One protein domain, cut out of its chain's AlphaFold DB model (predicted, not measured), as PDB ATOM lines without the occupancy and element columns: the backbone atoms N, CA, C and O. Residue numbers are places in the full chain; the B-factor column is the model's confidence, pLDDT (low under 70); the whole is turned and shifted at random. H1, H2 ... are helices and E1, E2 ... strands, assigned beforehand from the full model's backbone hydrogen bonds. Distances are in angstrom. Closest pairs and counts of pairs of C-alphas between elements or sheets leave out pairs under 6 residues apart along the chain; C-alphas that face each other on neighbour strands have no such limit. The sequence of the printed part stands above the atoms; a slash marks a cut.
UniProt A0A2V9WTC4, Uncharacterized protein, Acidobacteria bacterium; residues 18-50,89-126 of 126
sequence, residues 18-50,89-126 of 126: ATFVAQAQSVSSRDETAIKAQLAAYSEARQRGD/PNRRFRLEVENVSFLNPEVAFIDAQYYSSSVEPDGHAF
ATOM      1  N   ALA A  18      -0.353 -41.506  29.036       61.03
ATOM      2  CA  ALA A  18      -0.935 -40.529  28.116       61.03
ATOM      3  C   ALA A  18      -0.191 -39.182  28.129       61.03
ATOM      4  O   ALA A  18      -0.007 -38.568  27.076       61.03
ATOM      5  N   THR A  19       0.291 -38.734  29.296       63.16
ATOM      6  CA  THR A  19       1.055 -37.481  29.395       63.16
ATOM      7  C   THR A  19       2.427 -37.581  28.730       63.16
ATOM      8  O   THR A  19       2.845 -36.631  28.072       63.16
ATOM      9  N   PHE A  20       3.101 -38.733  28.823       62.59
ATOM     10  CA  PHE A  20       4.399 -38.943  28.167       62.59
ATOM     11  C   PHE A  20       4.290 -38.938  26.636       62.59
ATOM     12  O   PHE A  20       5.108 -38.310  25.964       62.59
ATOM     13  N   VAL A  21       3.260 -39.580  26.075       69.06
ATOM     14  CA  VAL A  21       3.049 -39.621  24.615       69.06
ATOM     15  C   VAL A  21       2.744 -38.229  24.056       69.06
ATOM     16  O   VAL A  21       3.334 -37.830  23.053       69.06
ATOM     17  N   ALA A  22       1.882 -37.459  24.725       62.12
ATOM     18  CA  ALA A  22       1.542 -36.105  24.292       62.12
ATOM     19  C   ALA A  22       2.758 -35.161  24.322       62.12
ATOM     20  O   ALA A  22       2.947 -34.353  23.410       62.12
ATOM     21  N   GLN A  23       3.617 -35.281  25.340       61.56
ATOM     22  CA  GLN A  23       4.851 -34.500  25.415       61.56
ATOM     23  C   GLN A  23       5.823 -34.863  24.290       61.56
ATOM     24  O   GLN A  23       6.307 -33.957  23.612       61.56
ATOM     25  N   ALA A  24       6.040 -36.155  24.028       65.75
ATOM     26  CA  ALA A  24       6.906 -36.606  22.938       65.75
ATOM     27  C   ALA A  24       6.440 -36.086  21.564       65.75
ATOM     28  O   ALA A  24       7.254 -35.587  20.791       65.75
ATOM     29  N   GLN A  25       5.130 -36.111  21.296       71.25
ATOM     30  CA  GLN A  25       4.546 -35.572  20.059       71.25
ATOM     31  C   GLN A  25       4.699 -34.048  19.935       71.25
ATOM     32  O   GLN A  25       4.922 -33.517  18.846       71.25
ATOM     33  N   SER A  26       4.578 -33.318  21.048       68.81
ATOM     34  CA  SER A  26       4.750 -31.862  21.045       68.81
ATOM     35  C   SER A  26       6.203 -31.441  20.789       68.81
ATOM     36  O   SER A  26       6.442 -30.463  20.078       68.81
ATOM     37  N   VAL A  27       7.167 -32.202  21.323       74.62
ATOM     38  CA  VAL A  27       8.604 -31.992  21.103       74.62
ATOM     39  C   VAL A  27       8.945 -32.247  19.639       74.62
ATOM     40  O   VAL A  27       9.468 -31.348  18.986       74.62
ATOM     41  N   SER A  28       8.519 -33.383  19.075       82.81
ATOM     42  CA  SER A  28       8.793 -33.700  17.668       82.81
ATOM     43  C   SER A  28       8.230 -32.651  16.703       82.81
ATOM     44  O   SER A  28       8.893 -32.294  15.736       82.81
ATOM     45  N   SER A  29       7.043 -32.091  16.971       86.81
ATOM     46  CA  SER A  29       6.462 -31.032  16.128       86.81
ATOM     47  C   SER A  29       7.246 -29.712  16.190       86.81
ATOM     48  O   SER A  29       7.442 -29.041  15.167       86.81
ATOM     49  N   ARG A  30       7.721 -29.329  17.384       92.38
ATOM     50  CA  ARG A  30       8.581 -28.149  17.551       92.38
ATOM     51  C   ARG A  30       9.912 -28.348  16.830       92.38
ATOM     52  O   ARG A  30      10.330 -27.458  16.089       92.38
ATOM     53  N   ASP A  31      10.539 -29.498  17.024       95.44
ATOM     54  CA  ASP A  31      11.845 -29.798  16.444       95.44
ATOM     55  C   ASP A  31      11.755 -29.928  14.924       95.44
ATOM     56  O   ASP A  31      12.612 -29.412  14.217       95.44
ATOM     57  N   GLU A  32      10.667 -30.486  14.388       95.44
ATOM     58  CA  GLU A  32      10.415 -30.513  12.944       95.44
ATOM     59  C   GLU A  32      10.367 -29.095  12.355       95.44
ATOM     60  O   GLU A  32      10.947 -28.823  11.301       95.44
ATOM     61  N   THR A  33       9.715 -28.163  13.054       95.69
ATOM     62  CA  THR A  33       9.664 -26.753  12.640       95.69
ATOM     63  C   THR A  33      11.055 -26.116  12.676       95.69
ATOM     64  O   THR A  33      11.433 -25.409  11.738       95.69
ATOM     65  N   ALA A  34      11.839 -26.387  13.723       96.38
ATOM     66  CA  ALA A  34      13.207 -25.892  13.852       96.38
ATOM     67  C   ALA A  34      14.131 -26.450  12.756       96.38
ATOM     68  O   ALA A  34      14.865 -25.691  12.125       96.38
ATOM     69  N   ILE A  35      14.033 -27.748  12.461       96.31
ATOM     70  CA  ILE A  35      14.780 -28.411  11.390       96.31
ATOM     71  C   ILE A  35      14.451 -27.781  10.030       96.31
ATOM     72  O   ILE A  35      15.358 -27.437   9.269       96.31
ATOM     73  N   LYS A  36      13.165 -27.565   9.724       96.06
ATOM     74  CA  LYS A  36      12.749 -26.910   8.471       96.06
ATOM     75  C   LYS A  36      13.300 -25.488   8.359       96.06
ATOM     76  O   LYS A  36      13.779 -25.105   7.291       96.06
ATOM     77  N   ALA A  37      13.292 -24.723   9.450       96.25
ATOM     78  CA  ALA A  37      13.888 -23.388   9.480       96.25
ATOM     79  C   ALA A  37      15.413 -23.429   9.255       96.25
ATOM     80  O   ALA A  37      15.948 -22.626   8.488       96.25
ATOM     81  N   GLN A  38      16.108 -24.398   9.855       96.75
ATOM     82  CA  GLN A  38      17.544 -24.598   9.658       96.75
ATOM     83  C   GLN A  38      17.877 -24.939   8.197       96.75
ATOM     84  O   GLN A  38      18.813 -24.378   7.625       96.75
ATOM     85  N   LEU A  39      17.081 -25.796   7.556       96.75
ATOM     86  CA  LEU A  39      17.252 -26.156   6.145       96.75
ATOM     87  C   LEU A  39      16.951 -24.991   5.193       96.75
ATOM     88  O   LEU A  39      17.633 -24.846   4.177       96.75
ATOM     89  N   ALA A  40      15.992 -24.124   5.534       95.75
ATOM     90  CA  ALA A  40      15.755 -22.888   4.794       95.75
ATOM     91  C   ALA A  40      16.989 -21.969   4.847       95.75
ATOM     92  O   ALA A  40      17.489 -21.546   3.803       95.75
ATOM     93  N   ALA A  41      17.558 -21.754   6.038       96.06
ATOM     94  CA  ALA A  41      18.774 -20.958   6.204       96.06
ATOM     95  C   ALA A  41      19.990 -21.579   5.482       96.06
ATOM     96  O   ALA A  41      20.775 -20.866   4.847       96.06
ATOM     97  N   TYR A  42      20.117 -22.911   5.496       95.56
ATOM     98  CA  TYR A  42      21.115 -23.635   4.705       95.56
ATOM     99  C   TYR A  42      20.939 -23.387   3.198       95.56
ATOM    100  O   TYR A  42      21.918 -23.115   2.490       95.56
ATOM    101  N   SER A  43      19.699 -23.444   2.700       93.69
ATOM    102  CA  SER A  43      19.372 -23.182   1.293       93.69
ATOM    103  C   SER A  43      19.757 -21.763   0.882       93.69
ATOM    104  O   SER A  43      20.383 -21.570  -0.162       93.69
ATOM    105  N   GLU A  44      19.472 -20.767   1.720       92.81
ATOM    106  CA  GLU A  44      19.865 -19.383   1.463       92.81
ATOM    107  C   GLU A  44      21.387 -19.198   1.433       92.81
ATOM    108  O   GLU A  44      21.925 -18.553   0.527       92.81
ATOM    109  N   ALA A  45      22.106 -19.791   2.391       92.56
ATOM    110  CA  ALA A  45      23.563 -19.738   2.422       92.56
ATOM    111  C   ALA A  45      24.169 -20.384   1.160       92.56
ATOM    112  O   ALA A  45      25.112 -19.854   0.564       92.56
ATOM    113  N   ARG A  46      23.575 -21.483   0.670       90.94
ATOM    114  CA  ARG A  46      23.925 -22.099  -0.621       90.94
ATOM    115  C   ARG A  46      23.644 -21.199  -1.807       90.94
ATOM    116  O   ARG A  46      24.525 -21.084  -2.666       90.94
ATOM    117  N   GLN A  47      22.483 -20.560  -1.846       89.25
ATOM    118  CA  GLN A  47      22.115 -19.644  -2.917       89.25
ATOM    119  C   GLN A  47      23.077 -18.453  -3.002       89.25
ATOM    120  O   GLN A  47      23.497 -18.102  -4.099       89.25
ATOM    121  N   ARG A  48      23.516 -17.904  -1.860       88.44
ATOM    122  CA  ARG A  48      24.533 -16.834  -1.801       88.44
ATOM    123  C   ARG A  48      25.960 -17.309  -2.088       88.44
ATOM    124  O   ARG A  48      26.853 -16.493  -2.293       88.44
ATOM    125  N   GLY A  49      26.187 -18.620  -2.087       86.88
ATOM    126  CA  GLY A  49      27.520 -19.203  -2.201       86.88
ATOM    127  C   GLY A  49      28.414 -18.997  -0.990       86.88
ATOM    128  O   GLY A  49      29.627 -19.134  -1.105       86.88
ATOM    129  N   ASP A  50      27.818 -18.737   0.168       89.12
ATOM    130  CA  ASP A  50      28.528 -18.560   1.424       89.12
ATOM    131  C   ASP A  50      28.902 -19.930   2.005       89.12
ATOM    132  O   ASP A  50      28.139 -20.563   2.738       89.12
ATOM    133  N   PRO A  89      26.287 -14.963  -9.600       81.38
ATOM    134  CA  PRO A  89      25.011 -14.245  -9.580       81.38
ATOM    135  C   PRO A  89      23.863 -15.045 -10.223       81.38
ATOM    136  O   PRO A  89      22.684 -14.807  -9.931       81.38
ATOM    137  N   ASN A  90      24.190 -16.025 -11.069       86.12
ATOM    138  CA  ASN A  90      23.221 -16.882 -11.745       86.12
ATOM    139  C   ASN A  90      22.874 -18.129 -10.934       86.12
ATOM    140  O   ASN A  90      21.958 -18.863 -11.308       86.12
ATOM    141  N   ARG A  91      23.533 -18.350  -9.791       86.38
ATOM    142  CA  ARG A  91      23.243 -19.486  -8.924       86.38
ATOM    143  C   ARG A  91      21.783 -19.475  -8.504       86.38
ATOM    144  O   ARG A  91      21.280 -18.503  -7.927       86.38
ATOM    145  N   ARG A  92      21.104 -20.592  -8.743       89.00
ATOM    146  CA  ARG A  92      19.809 -20.890  -8.132       89.00
ATOM    147  C   ARG A  92      19.950 -22.171  -7.352       89.00
ATOM    148  O   ARG A  92      20.529 -23.138  -7.836       89.00
ATOM    149  N   PHE A  93      19.450 -22.139  -6.131       89.88
ATOM    150  CA  PHE A  93      19.401 -23.297  -5.269       89.88
ATOM    151  C   PHE A  93      18.111 -23.242  -4.465       89.88
ATOM    152  O   PHE A  93      17.773 -22.194  -3.916       89.88
ATOM    153  N   ARG A  94      17.409 -24.367  -4.405       90.06
ATOM    154  CA  ARG A  94      16.266 -24.579  -3.522       90.06
ATOM    155  C   ARG A  94      16.352 -25.984  -2.953       90.06
ATOM    156  O   ARG A  94      16.772 -26.899  -3.656       90.06
ATOM    157  N   LEU A  95      15.919 -26.132  -1.710       93.44
ATOM    158  CA  LEU A  95      15.714 -27.411  -1.050       93.44
ATOM    159  C   LEU A  95      14.227 -27.553  -0.706       93.44
ATOM    160  O   LEU A  95      13.630 -26.624  -0.164       93.44
ATOM    161  N   GLU A  96      13.641 -28.698  -1.036       94.12
ATOM    162  CA  GLU A  96      12.267 -29.067  -0.701       94.12
ATOM    163  C   GLU A  96      12.312 -30.304   0.198       94.12
ATOM    164  O   GLU A  96      12.842 -31.347  -0.184       94.12
ATOM    165  N   VAL A  97      11.822 -30.155   1.432       95.69
ATOM    166  CA  VAL A  97      11.804 -31.234   2.425       95.69
ATOM    167  C   VAL A  97      10.644 -32.164   2.103       95.69
ATOM    168  O   VAL A  97       9.492 -31.734   2.115       95.69
ATOM    169  N   GLU A  98      10.949 -33.429   1.846       96.19
ATOM    170  CA  GLU A  98       9.945 -34.451   1.553       96.19
ATOM    171  C   GLU A  98       9.451 -35.113   2.834       96.19
ATOM    172  O   GLU A  98       8.256 -35.353   2.999       96.19
ATOM    173  N   ASN A  99      10.376 -35.394   3.750       95.62
ATOM    174  CA  ASN A  99      10.089 -36.159   4.949       95.62
ATOM    175  C   ASN A  99      11.048 -35.795   6.090       95.62
ATOM    176  O   ASN A  99      12.235 -35.545   5.876       95.62
ATOM    177  N   VAL A 100      10.515 -35.795   7.314       96.06
ATOM    178  CA  VAL A 100      11.273 -35.667   8.565       96.06
ATOM    179  C   VAL A 100      10.918 -36.863   9.435       96.06
ATOM    180  O   VAL A 100       9.777 -37.011   9.862       96.06
ATOM    181  N   SER A 101      11.889 -37.737   9.687       95.19
ATOM    182  CA  SER A 101      11.688 -38.974  10.443       95.19
ATOM    183  C   SER A 101      12.572 -39.004  11.680       95.19
ATOM    184  O   SER A 101      13.790 -39.127  11.582       95.19
ATOM    185  N   PHE A 102      11.955 -38.912  12.855       94.88
ATOM    186  CA  PHE A 102      12.658 -38.988  14.133       94.88
ATOM    187  C   PHE A 102      12.998 -40.441  14.469       94.88
ATOM    188  O   PHE A 102      12.107 -41.278  14.609       94.88
ATOM    189  N   LEU A 103      14.290 -40.733  14.627       92.19
ATOM    190  CA  LEU A 103      14.764 -41.998  15.190       92.19
ATOM    191  C   LEU A 103      14.522 -42.027  16.704       92.19
ATOM    192  O   LEU A 103      14.121 -43.045  17.264       92.19
ATOM    193  N   ASN A 104      14.783 -40.898  17.360       90.94
ATOM    194  CA  ASN A 104      14.504 -40.623  18.765       90.94
ATOM    195  C   ASN A 104      14.392 -39.086  18.948       90.94
ATOM    196  O   ASN A 104      14.565 -38.359  17.967       90.94
ATOM    197  N   PRO A 105      14.105 -38.561  20.155       89.94
ATOM    198  CA  PRO A 105      13.964 -37.115  20.367       89.94
ATOM    199  C   PRO A 105      15.210 -36.268  20.050       89.94
ATOM    200  O   PRO A 105      15.098 -35.055  19.951       89.94
ATOM    201  N   GLU A 106      16.387 -36.878  19.900       92.19
ATOM    202  CA  GLU A 106      17.661 -36.188  19.654       92.19
ATOM    203  C   GLU A 106      18.177 -36.378  18.217       92.19
ATOM    204  O   GLU A 106      19.121 -35.706  17.804       92.19
ATOM    205  N   VAL A 107      17.584 -37.294  17.440       94.69
ATOM    206  CA  VAL A 107      18.076 -37.680  16.109       94.69
ATOM    207  C   VAL A 107      16.923 -37.790  15.120       94.69
ATOM    208  O   VAL A 107      15.993 -38.577  15.312       94.69
ATOM    209  N   ALA A 108      17.037 -37.069  14.004       96.50
ATOM    210  CA  ALA A 108      16.113 -37.141  12.880       96.50
ATOM    211  C   ALA A 108      16.850 -37.339  11.549       96.50
ATOM    212  O   ALA A 108      17.939 -36.808  11.335       96.50
ATOM    213  N   PHE A 109      16.216 -38.079  10.642       96.81
ATOM    214  CA  PHE A 109      16.600 -38.204   9.241       96.81
ATOM    215  C   PHE A 109      15.724 -37.302   8.384       96.81
ATOM    216  O   PHE A 109      14.511 -37.232   8.600       96.81
ATOM    217  N   ILE A 110      16.348 -36.632   7.415       97.12
ATOM    218  CA  ILE A 110      15.672 -35.718   6.502       97.12
ATOM    219  C   ILE A 110      15.876 -36.192   5.074       97.12
ATOM    220  O   ILE A 110      17.009 -36.221   4.588       97.12
ATOM    221  N   ASP A 111      14.768 -36.473   4.402       96.75
ATOM    222  CA  ASP A 111      14.748 -36.668   2.961       96.75
ATOM    223  C   ASP A 111      14.369 -35.338   2.310       96.75
ATOM    224  O   ASP A 111      13.390 -34.686   2.694       96.75
ATOM    225  N   ALA A 112      15.180 -34.900   1.353       94.38
ATOM    226  CA  ALA A 112      14.954 -33.648   0.655       94.38
ATOM    227  C   ALA A 112      15.402 -33.736  -0.800       94.38
ATOM    228  O   ALA A 112      16.505 -34.203  -1.104       94.38
ATOM    229  N   GLN A 113      14.581 -33.181  -1.686       93.38
ATOM    230  CA  GLN A 113      14.994 -32.878  -3.048       93.38
ATOM    231  C   GLN A 113      15.658 -31.508  -3.086       93.38
ATOM    232  O   GLN A 113      15.261 -30.572  -2.389       93.38
ATOM    233  N   TYR A 114      16.683 -31.371  -3.923       89.75
ATOM    234  CA  TYR A 114      17.270 -30.070  -4.203       89.75
ATOM    235  C   TYR A 114      17.262 -29.791  -5.697       89.75
ATOM    236  O   TYR A 114      17.514 -30.667  -6.524       89.75
ATOM    237  N   TYR A 115      17.034 -28.526  -6.024       87.19
ATOM    238  CA  TYR A 115      17.074 -28.008  -7.380       87.19
ATOM    239  C   TYR A 115      18.227 -27.026  -7.466       87.19
ATOM    240  O   TYR A 115      18.329 -26.099  -6.660       87.19
ATOM    241  N   SER A 116      19.119 -27.238  -8.428       82.88
ATOM    242  CA  SER A 116      20.267 -26.371  -8.647       82.88
ATOM    243  C   SER A 116      20.437 -26.137 -10.136       82.88
ATOM    244  O   SER A 116      20.740 -27.075 -10.864       82.88
ATOM    245  N   SER A 117      20.323 -24.887 -10.581       73.19
ATOM    246  CA  SER A 117      20.872 -24.495 -11.876       73.19
ATOM    247  C   SER A 117      22.299 -24.027 -11.623       73.19
ATOM    248  O   SER A 117      22.529 -22.930 -11.109       73.19
ATOM    249  N   SER A 118      23.268 -24.889 -11.910       55.56
ATOM    250  CA  SER A 118      24.609 -24.403 -12.208       55.56
ATOM    251  C   SER A 118      24.662 -24.283 -13.717       55.56
ATOM    252  O   SER A 118      24.309 -25.239 -14.402       55.56
ATOM    253  N   VAL A 119      25.065 -23.128 -14.241       48.81
ATOM    254  CA  VAL A 119      25.478 -23.075 -15.642       48.81
ATOM    255  C   VAL A 119      26.713 -23.974 -15.708       48.81
ATOM    256  O   VAL A 119      27.700 -23.716 -15.013       48.81
ATOM    257  N   GLU A 120      26.633 -25.092 -16.428       43.03
ATOM    258  CA  GLU A 120      27.842 -25.792 -16.862       43.03
ATOM    259  C   GLU A 120      28.702 -24.767 -17.623       43.03
ATOM    260  O   GLU A 120      28.129 -23.899 -18.288       43.03
ATOM    261  N   PRO A 121      30.045 -24.817 -17.572       45.88
ATOM    262  CA  PRO A 121      30.891 -23.925 -18.375       45.88
ATOM    263  C   PRO A 121      30.502 -23.886 -19.868       45.88
ATOM    264  O   PRO A 121      30.803 -22.909 -20.551       45.88
ATOM    265  N   ASP A 122      29.767 -24.906 -20.327       43.78
ATOM    266  CA  ASP A 122      29.384 -25.157 -21.713       43.78
ATOM    267  C   ASP A 122      27.909 -24.812 -22.034       43.78
ATOM    268  O   ASP A 122      27.433 -25.068 -23.136       43.78
ATOM    269  N   GLY A 123      27.170 -24.175 -21.114       33.25
ATOM    270  CA  GLY A 123      25.915 -23.484 -21.450       33.25
ATOM    271  C   GLY A 123      24.665 -24.351 -21.667       33.25
ATOM    272  O   GLY A 123      23.672 -23.848 -22.195       33.25
ATOM    273  N   HIS A 124      24.652 -25.610 -21.233       31.33
ATOM    274  CA  HIS A 124      23.426 -26.411 -21.198       31.33
ATOM    275  C   HIS A 124      22.767 -26.309 -19.813       31.33
ATOM    276  O   HIS A 124      23.351 -26.678 -18.798       31.33
ATOM    277  N   ALA A 125      21.558 -25.743 -19.760       39.03
ATOM    278  CA  ALA A 125      20.712 -25.745 -18.567       39.03
ATOM    279  C   ALA A 125      19.719 -26.918 -18.633       39.03
ATOM    280  O   ALA A 125      19.281 -27.282 -19.726       39.03
ATOM    281  N   PHE A 126      19.379 -27.482 -17.469       41.22
ATOM    282  CA  PHE A 126      18.216 -28.359 -17.294       41.22
ATOM    283  C   PHE A 126      16.912 -27.576 -17.461       41.22
ATOM    284  O   PHE A 126      16.866 -26.418 -16.977       41.22
TER     285      PHE A 126
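This is residues 18 to 50 and 89 to 126 of the 126 residues of an uncharacterized protein of Acidobacteria bacterium (UniProt A0A2V9WTC4). One long helix, H1, runs lengthwise along a long two-stranded hairpin, E1 and E2, and keeps mainly to E1. The printed part as a whole is a rod whose C-alphas span 60 by 19 by 13 A, with residues 18 to 23 of H1 sticking out at one end. The printed part has 71 residues, with one named helix followed by two named strands; the strands form an antiparallel sheet in the order E1 - E2, and the class is mixed, helices and strands. The whole is only just extended, close to loose, with a radius of gyration of the C-alphas of 16.8 A.

Find C-alpha 18 at (-0.935, -40.529, 28.116); from there H1, residues 18 to 48, runs 45.9 A to C-alpha 48 at (24.533, -16.834, -1.801). After the cut, look for E1, residues 92 to 104, 33.8 A long, which bends by 55 degrees at residue 98. E2, residues 107 to 117, runs 31.1 A and ends at C-alpha 117, (20.872, -24.495, -11.876).

Look first at the hairpin of E1 and E2, antiparallel with 167 degrees between their directions and joined by a tight link of 2 residues. Here N 96 and O 113 are 2.8 A apart and N 109 and O 101 2.8 A, both within hydrogen-bond range. H1 and E1 have 13 pairs of C-alphas within 8 A, the closest being those of Gln 47 and Phe 93, 5.1 A apart. H1 and E2 are near each other, with 12 pairs of C-alphas within 10 A. In H1 every O i to N i+4 pair is within hydrogen-bond range.

The C-alphas farthest apart, Ala 18 and Asp 122, are 60.3 A from each other. Residues 51 to 88 are not printed, and C-alphas 50 and 89 are 12.3 A apart across this cut. Confidence is low, with pLDDT under 70, at residues 18 to 24, residue 26 and residues 118 to 126.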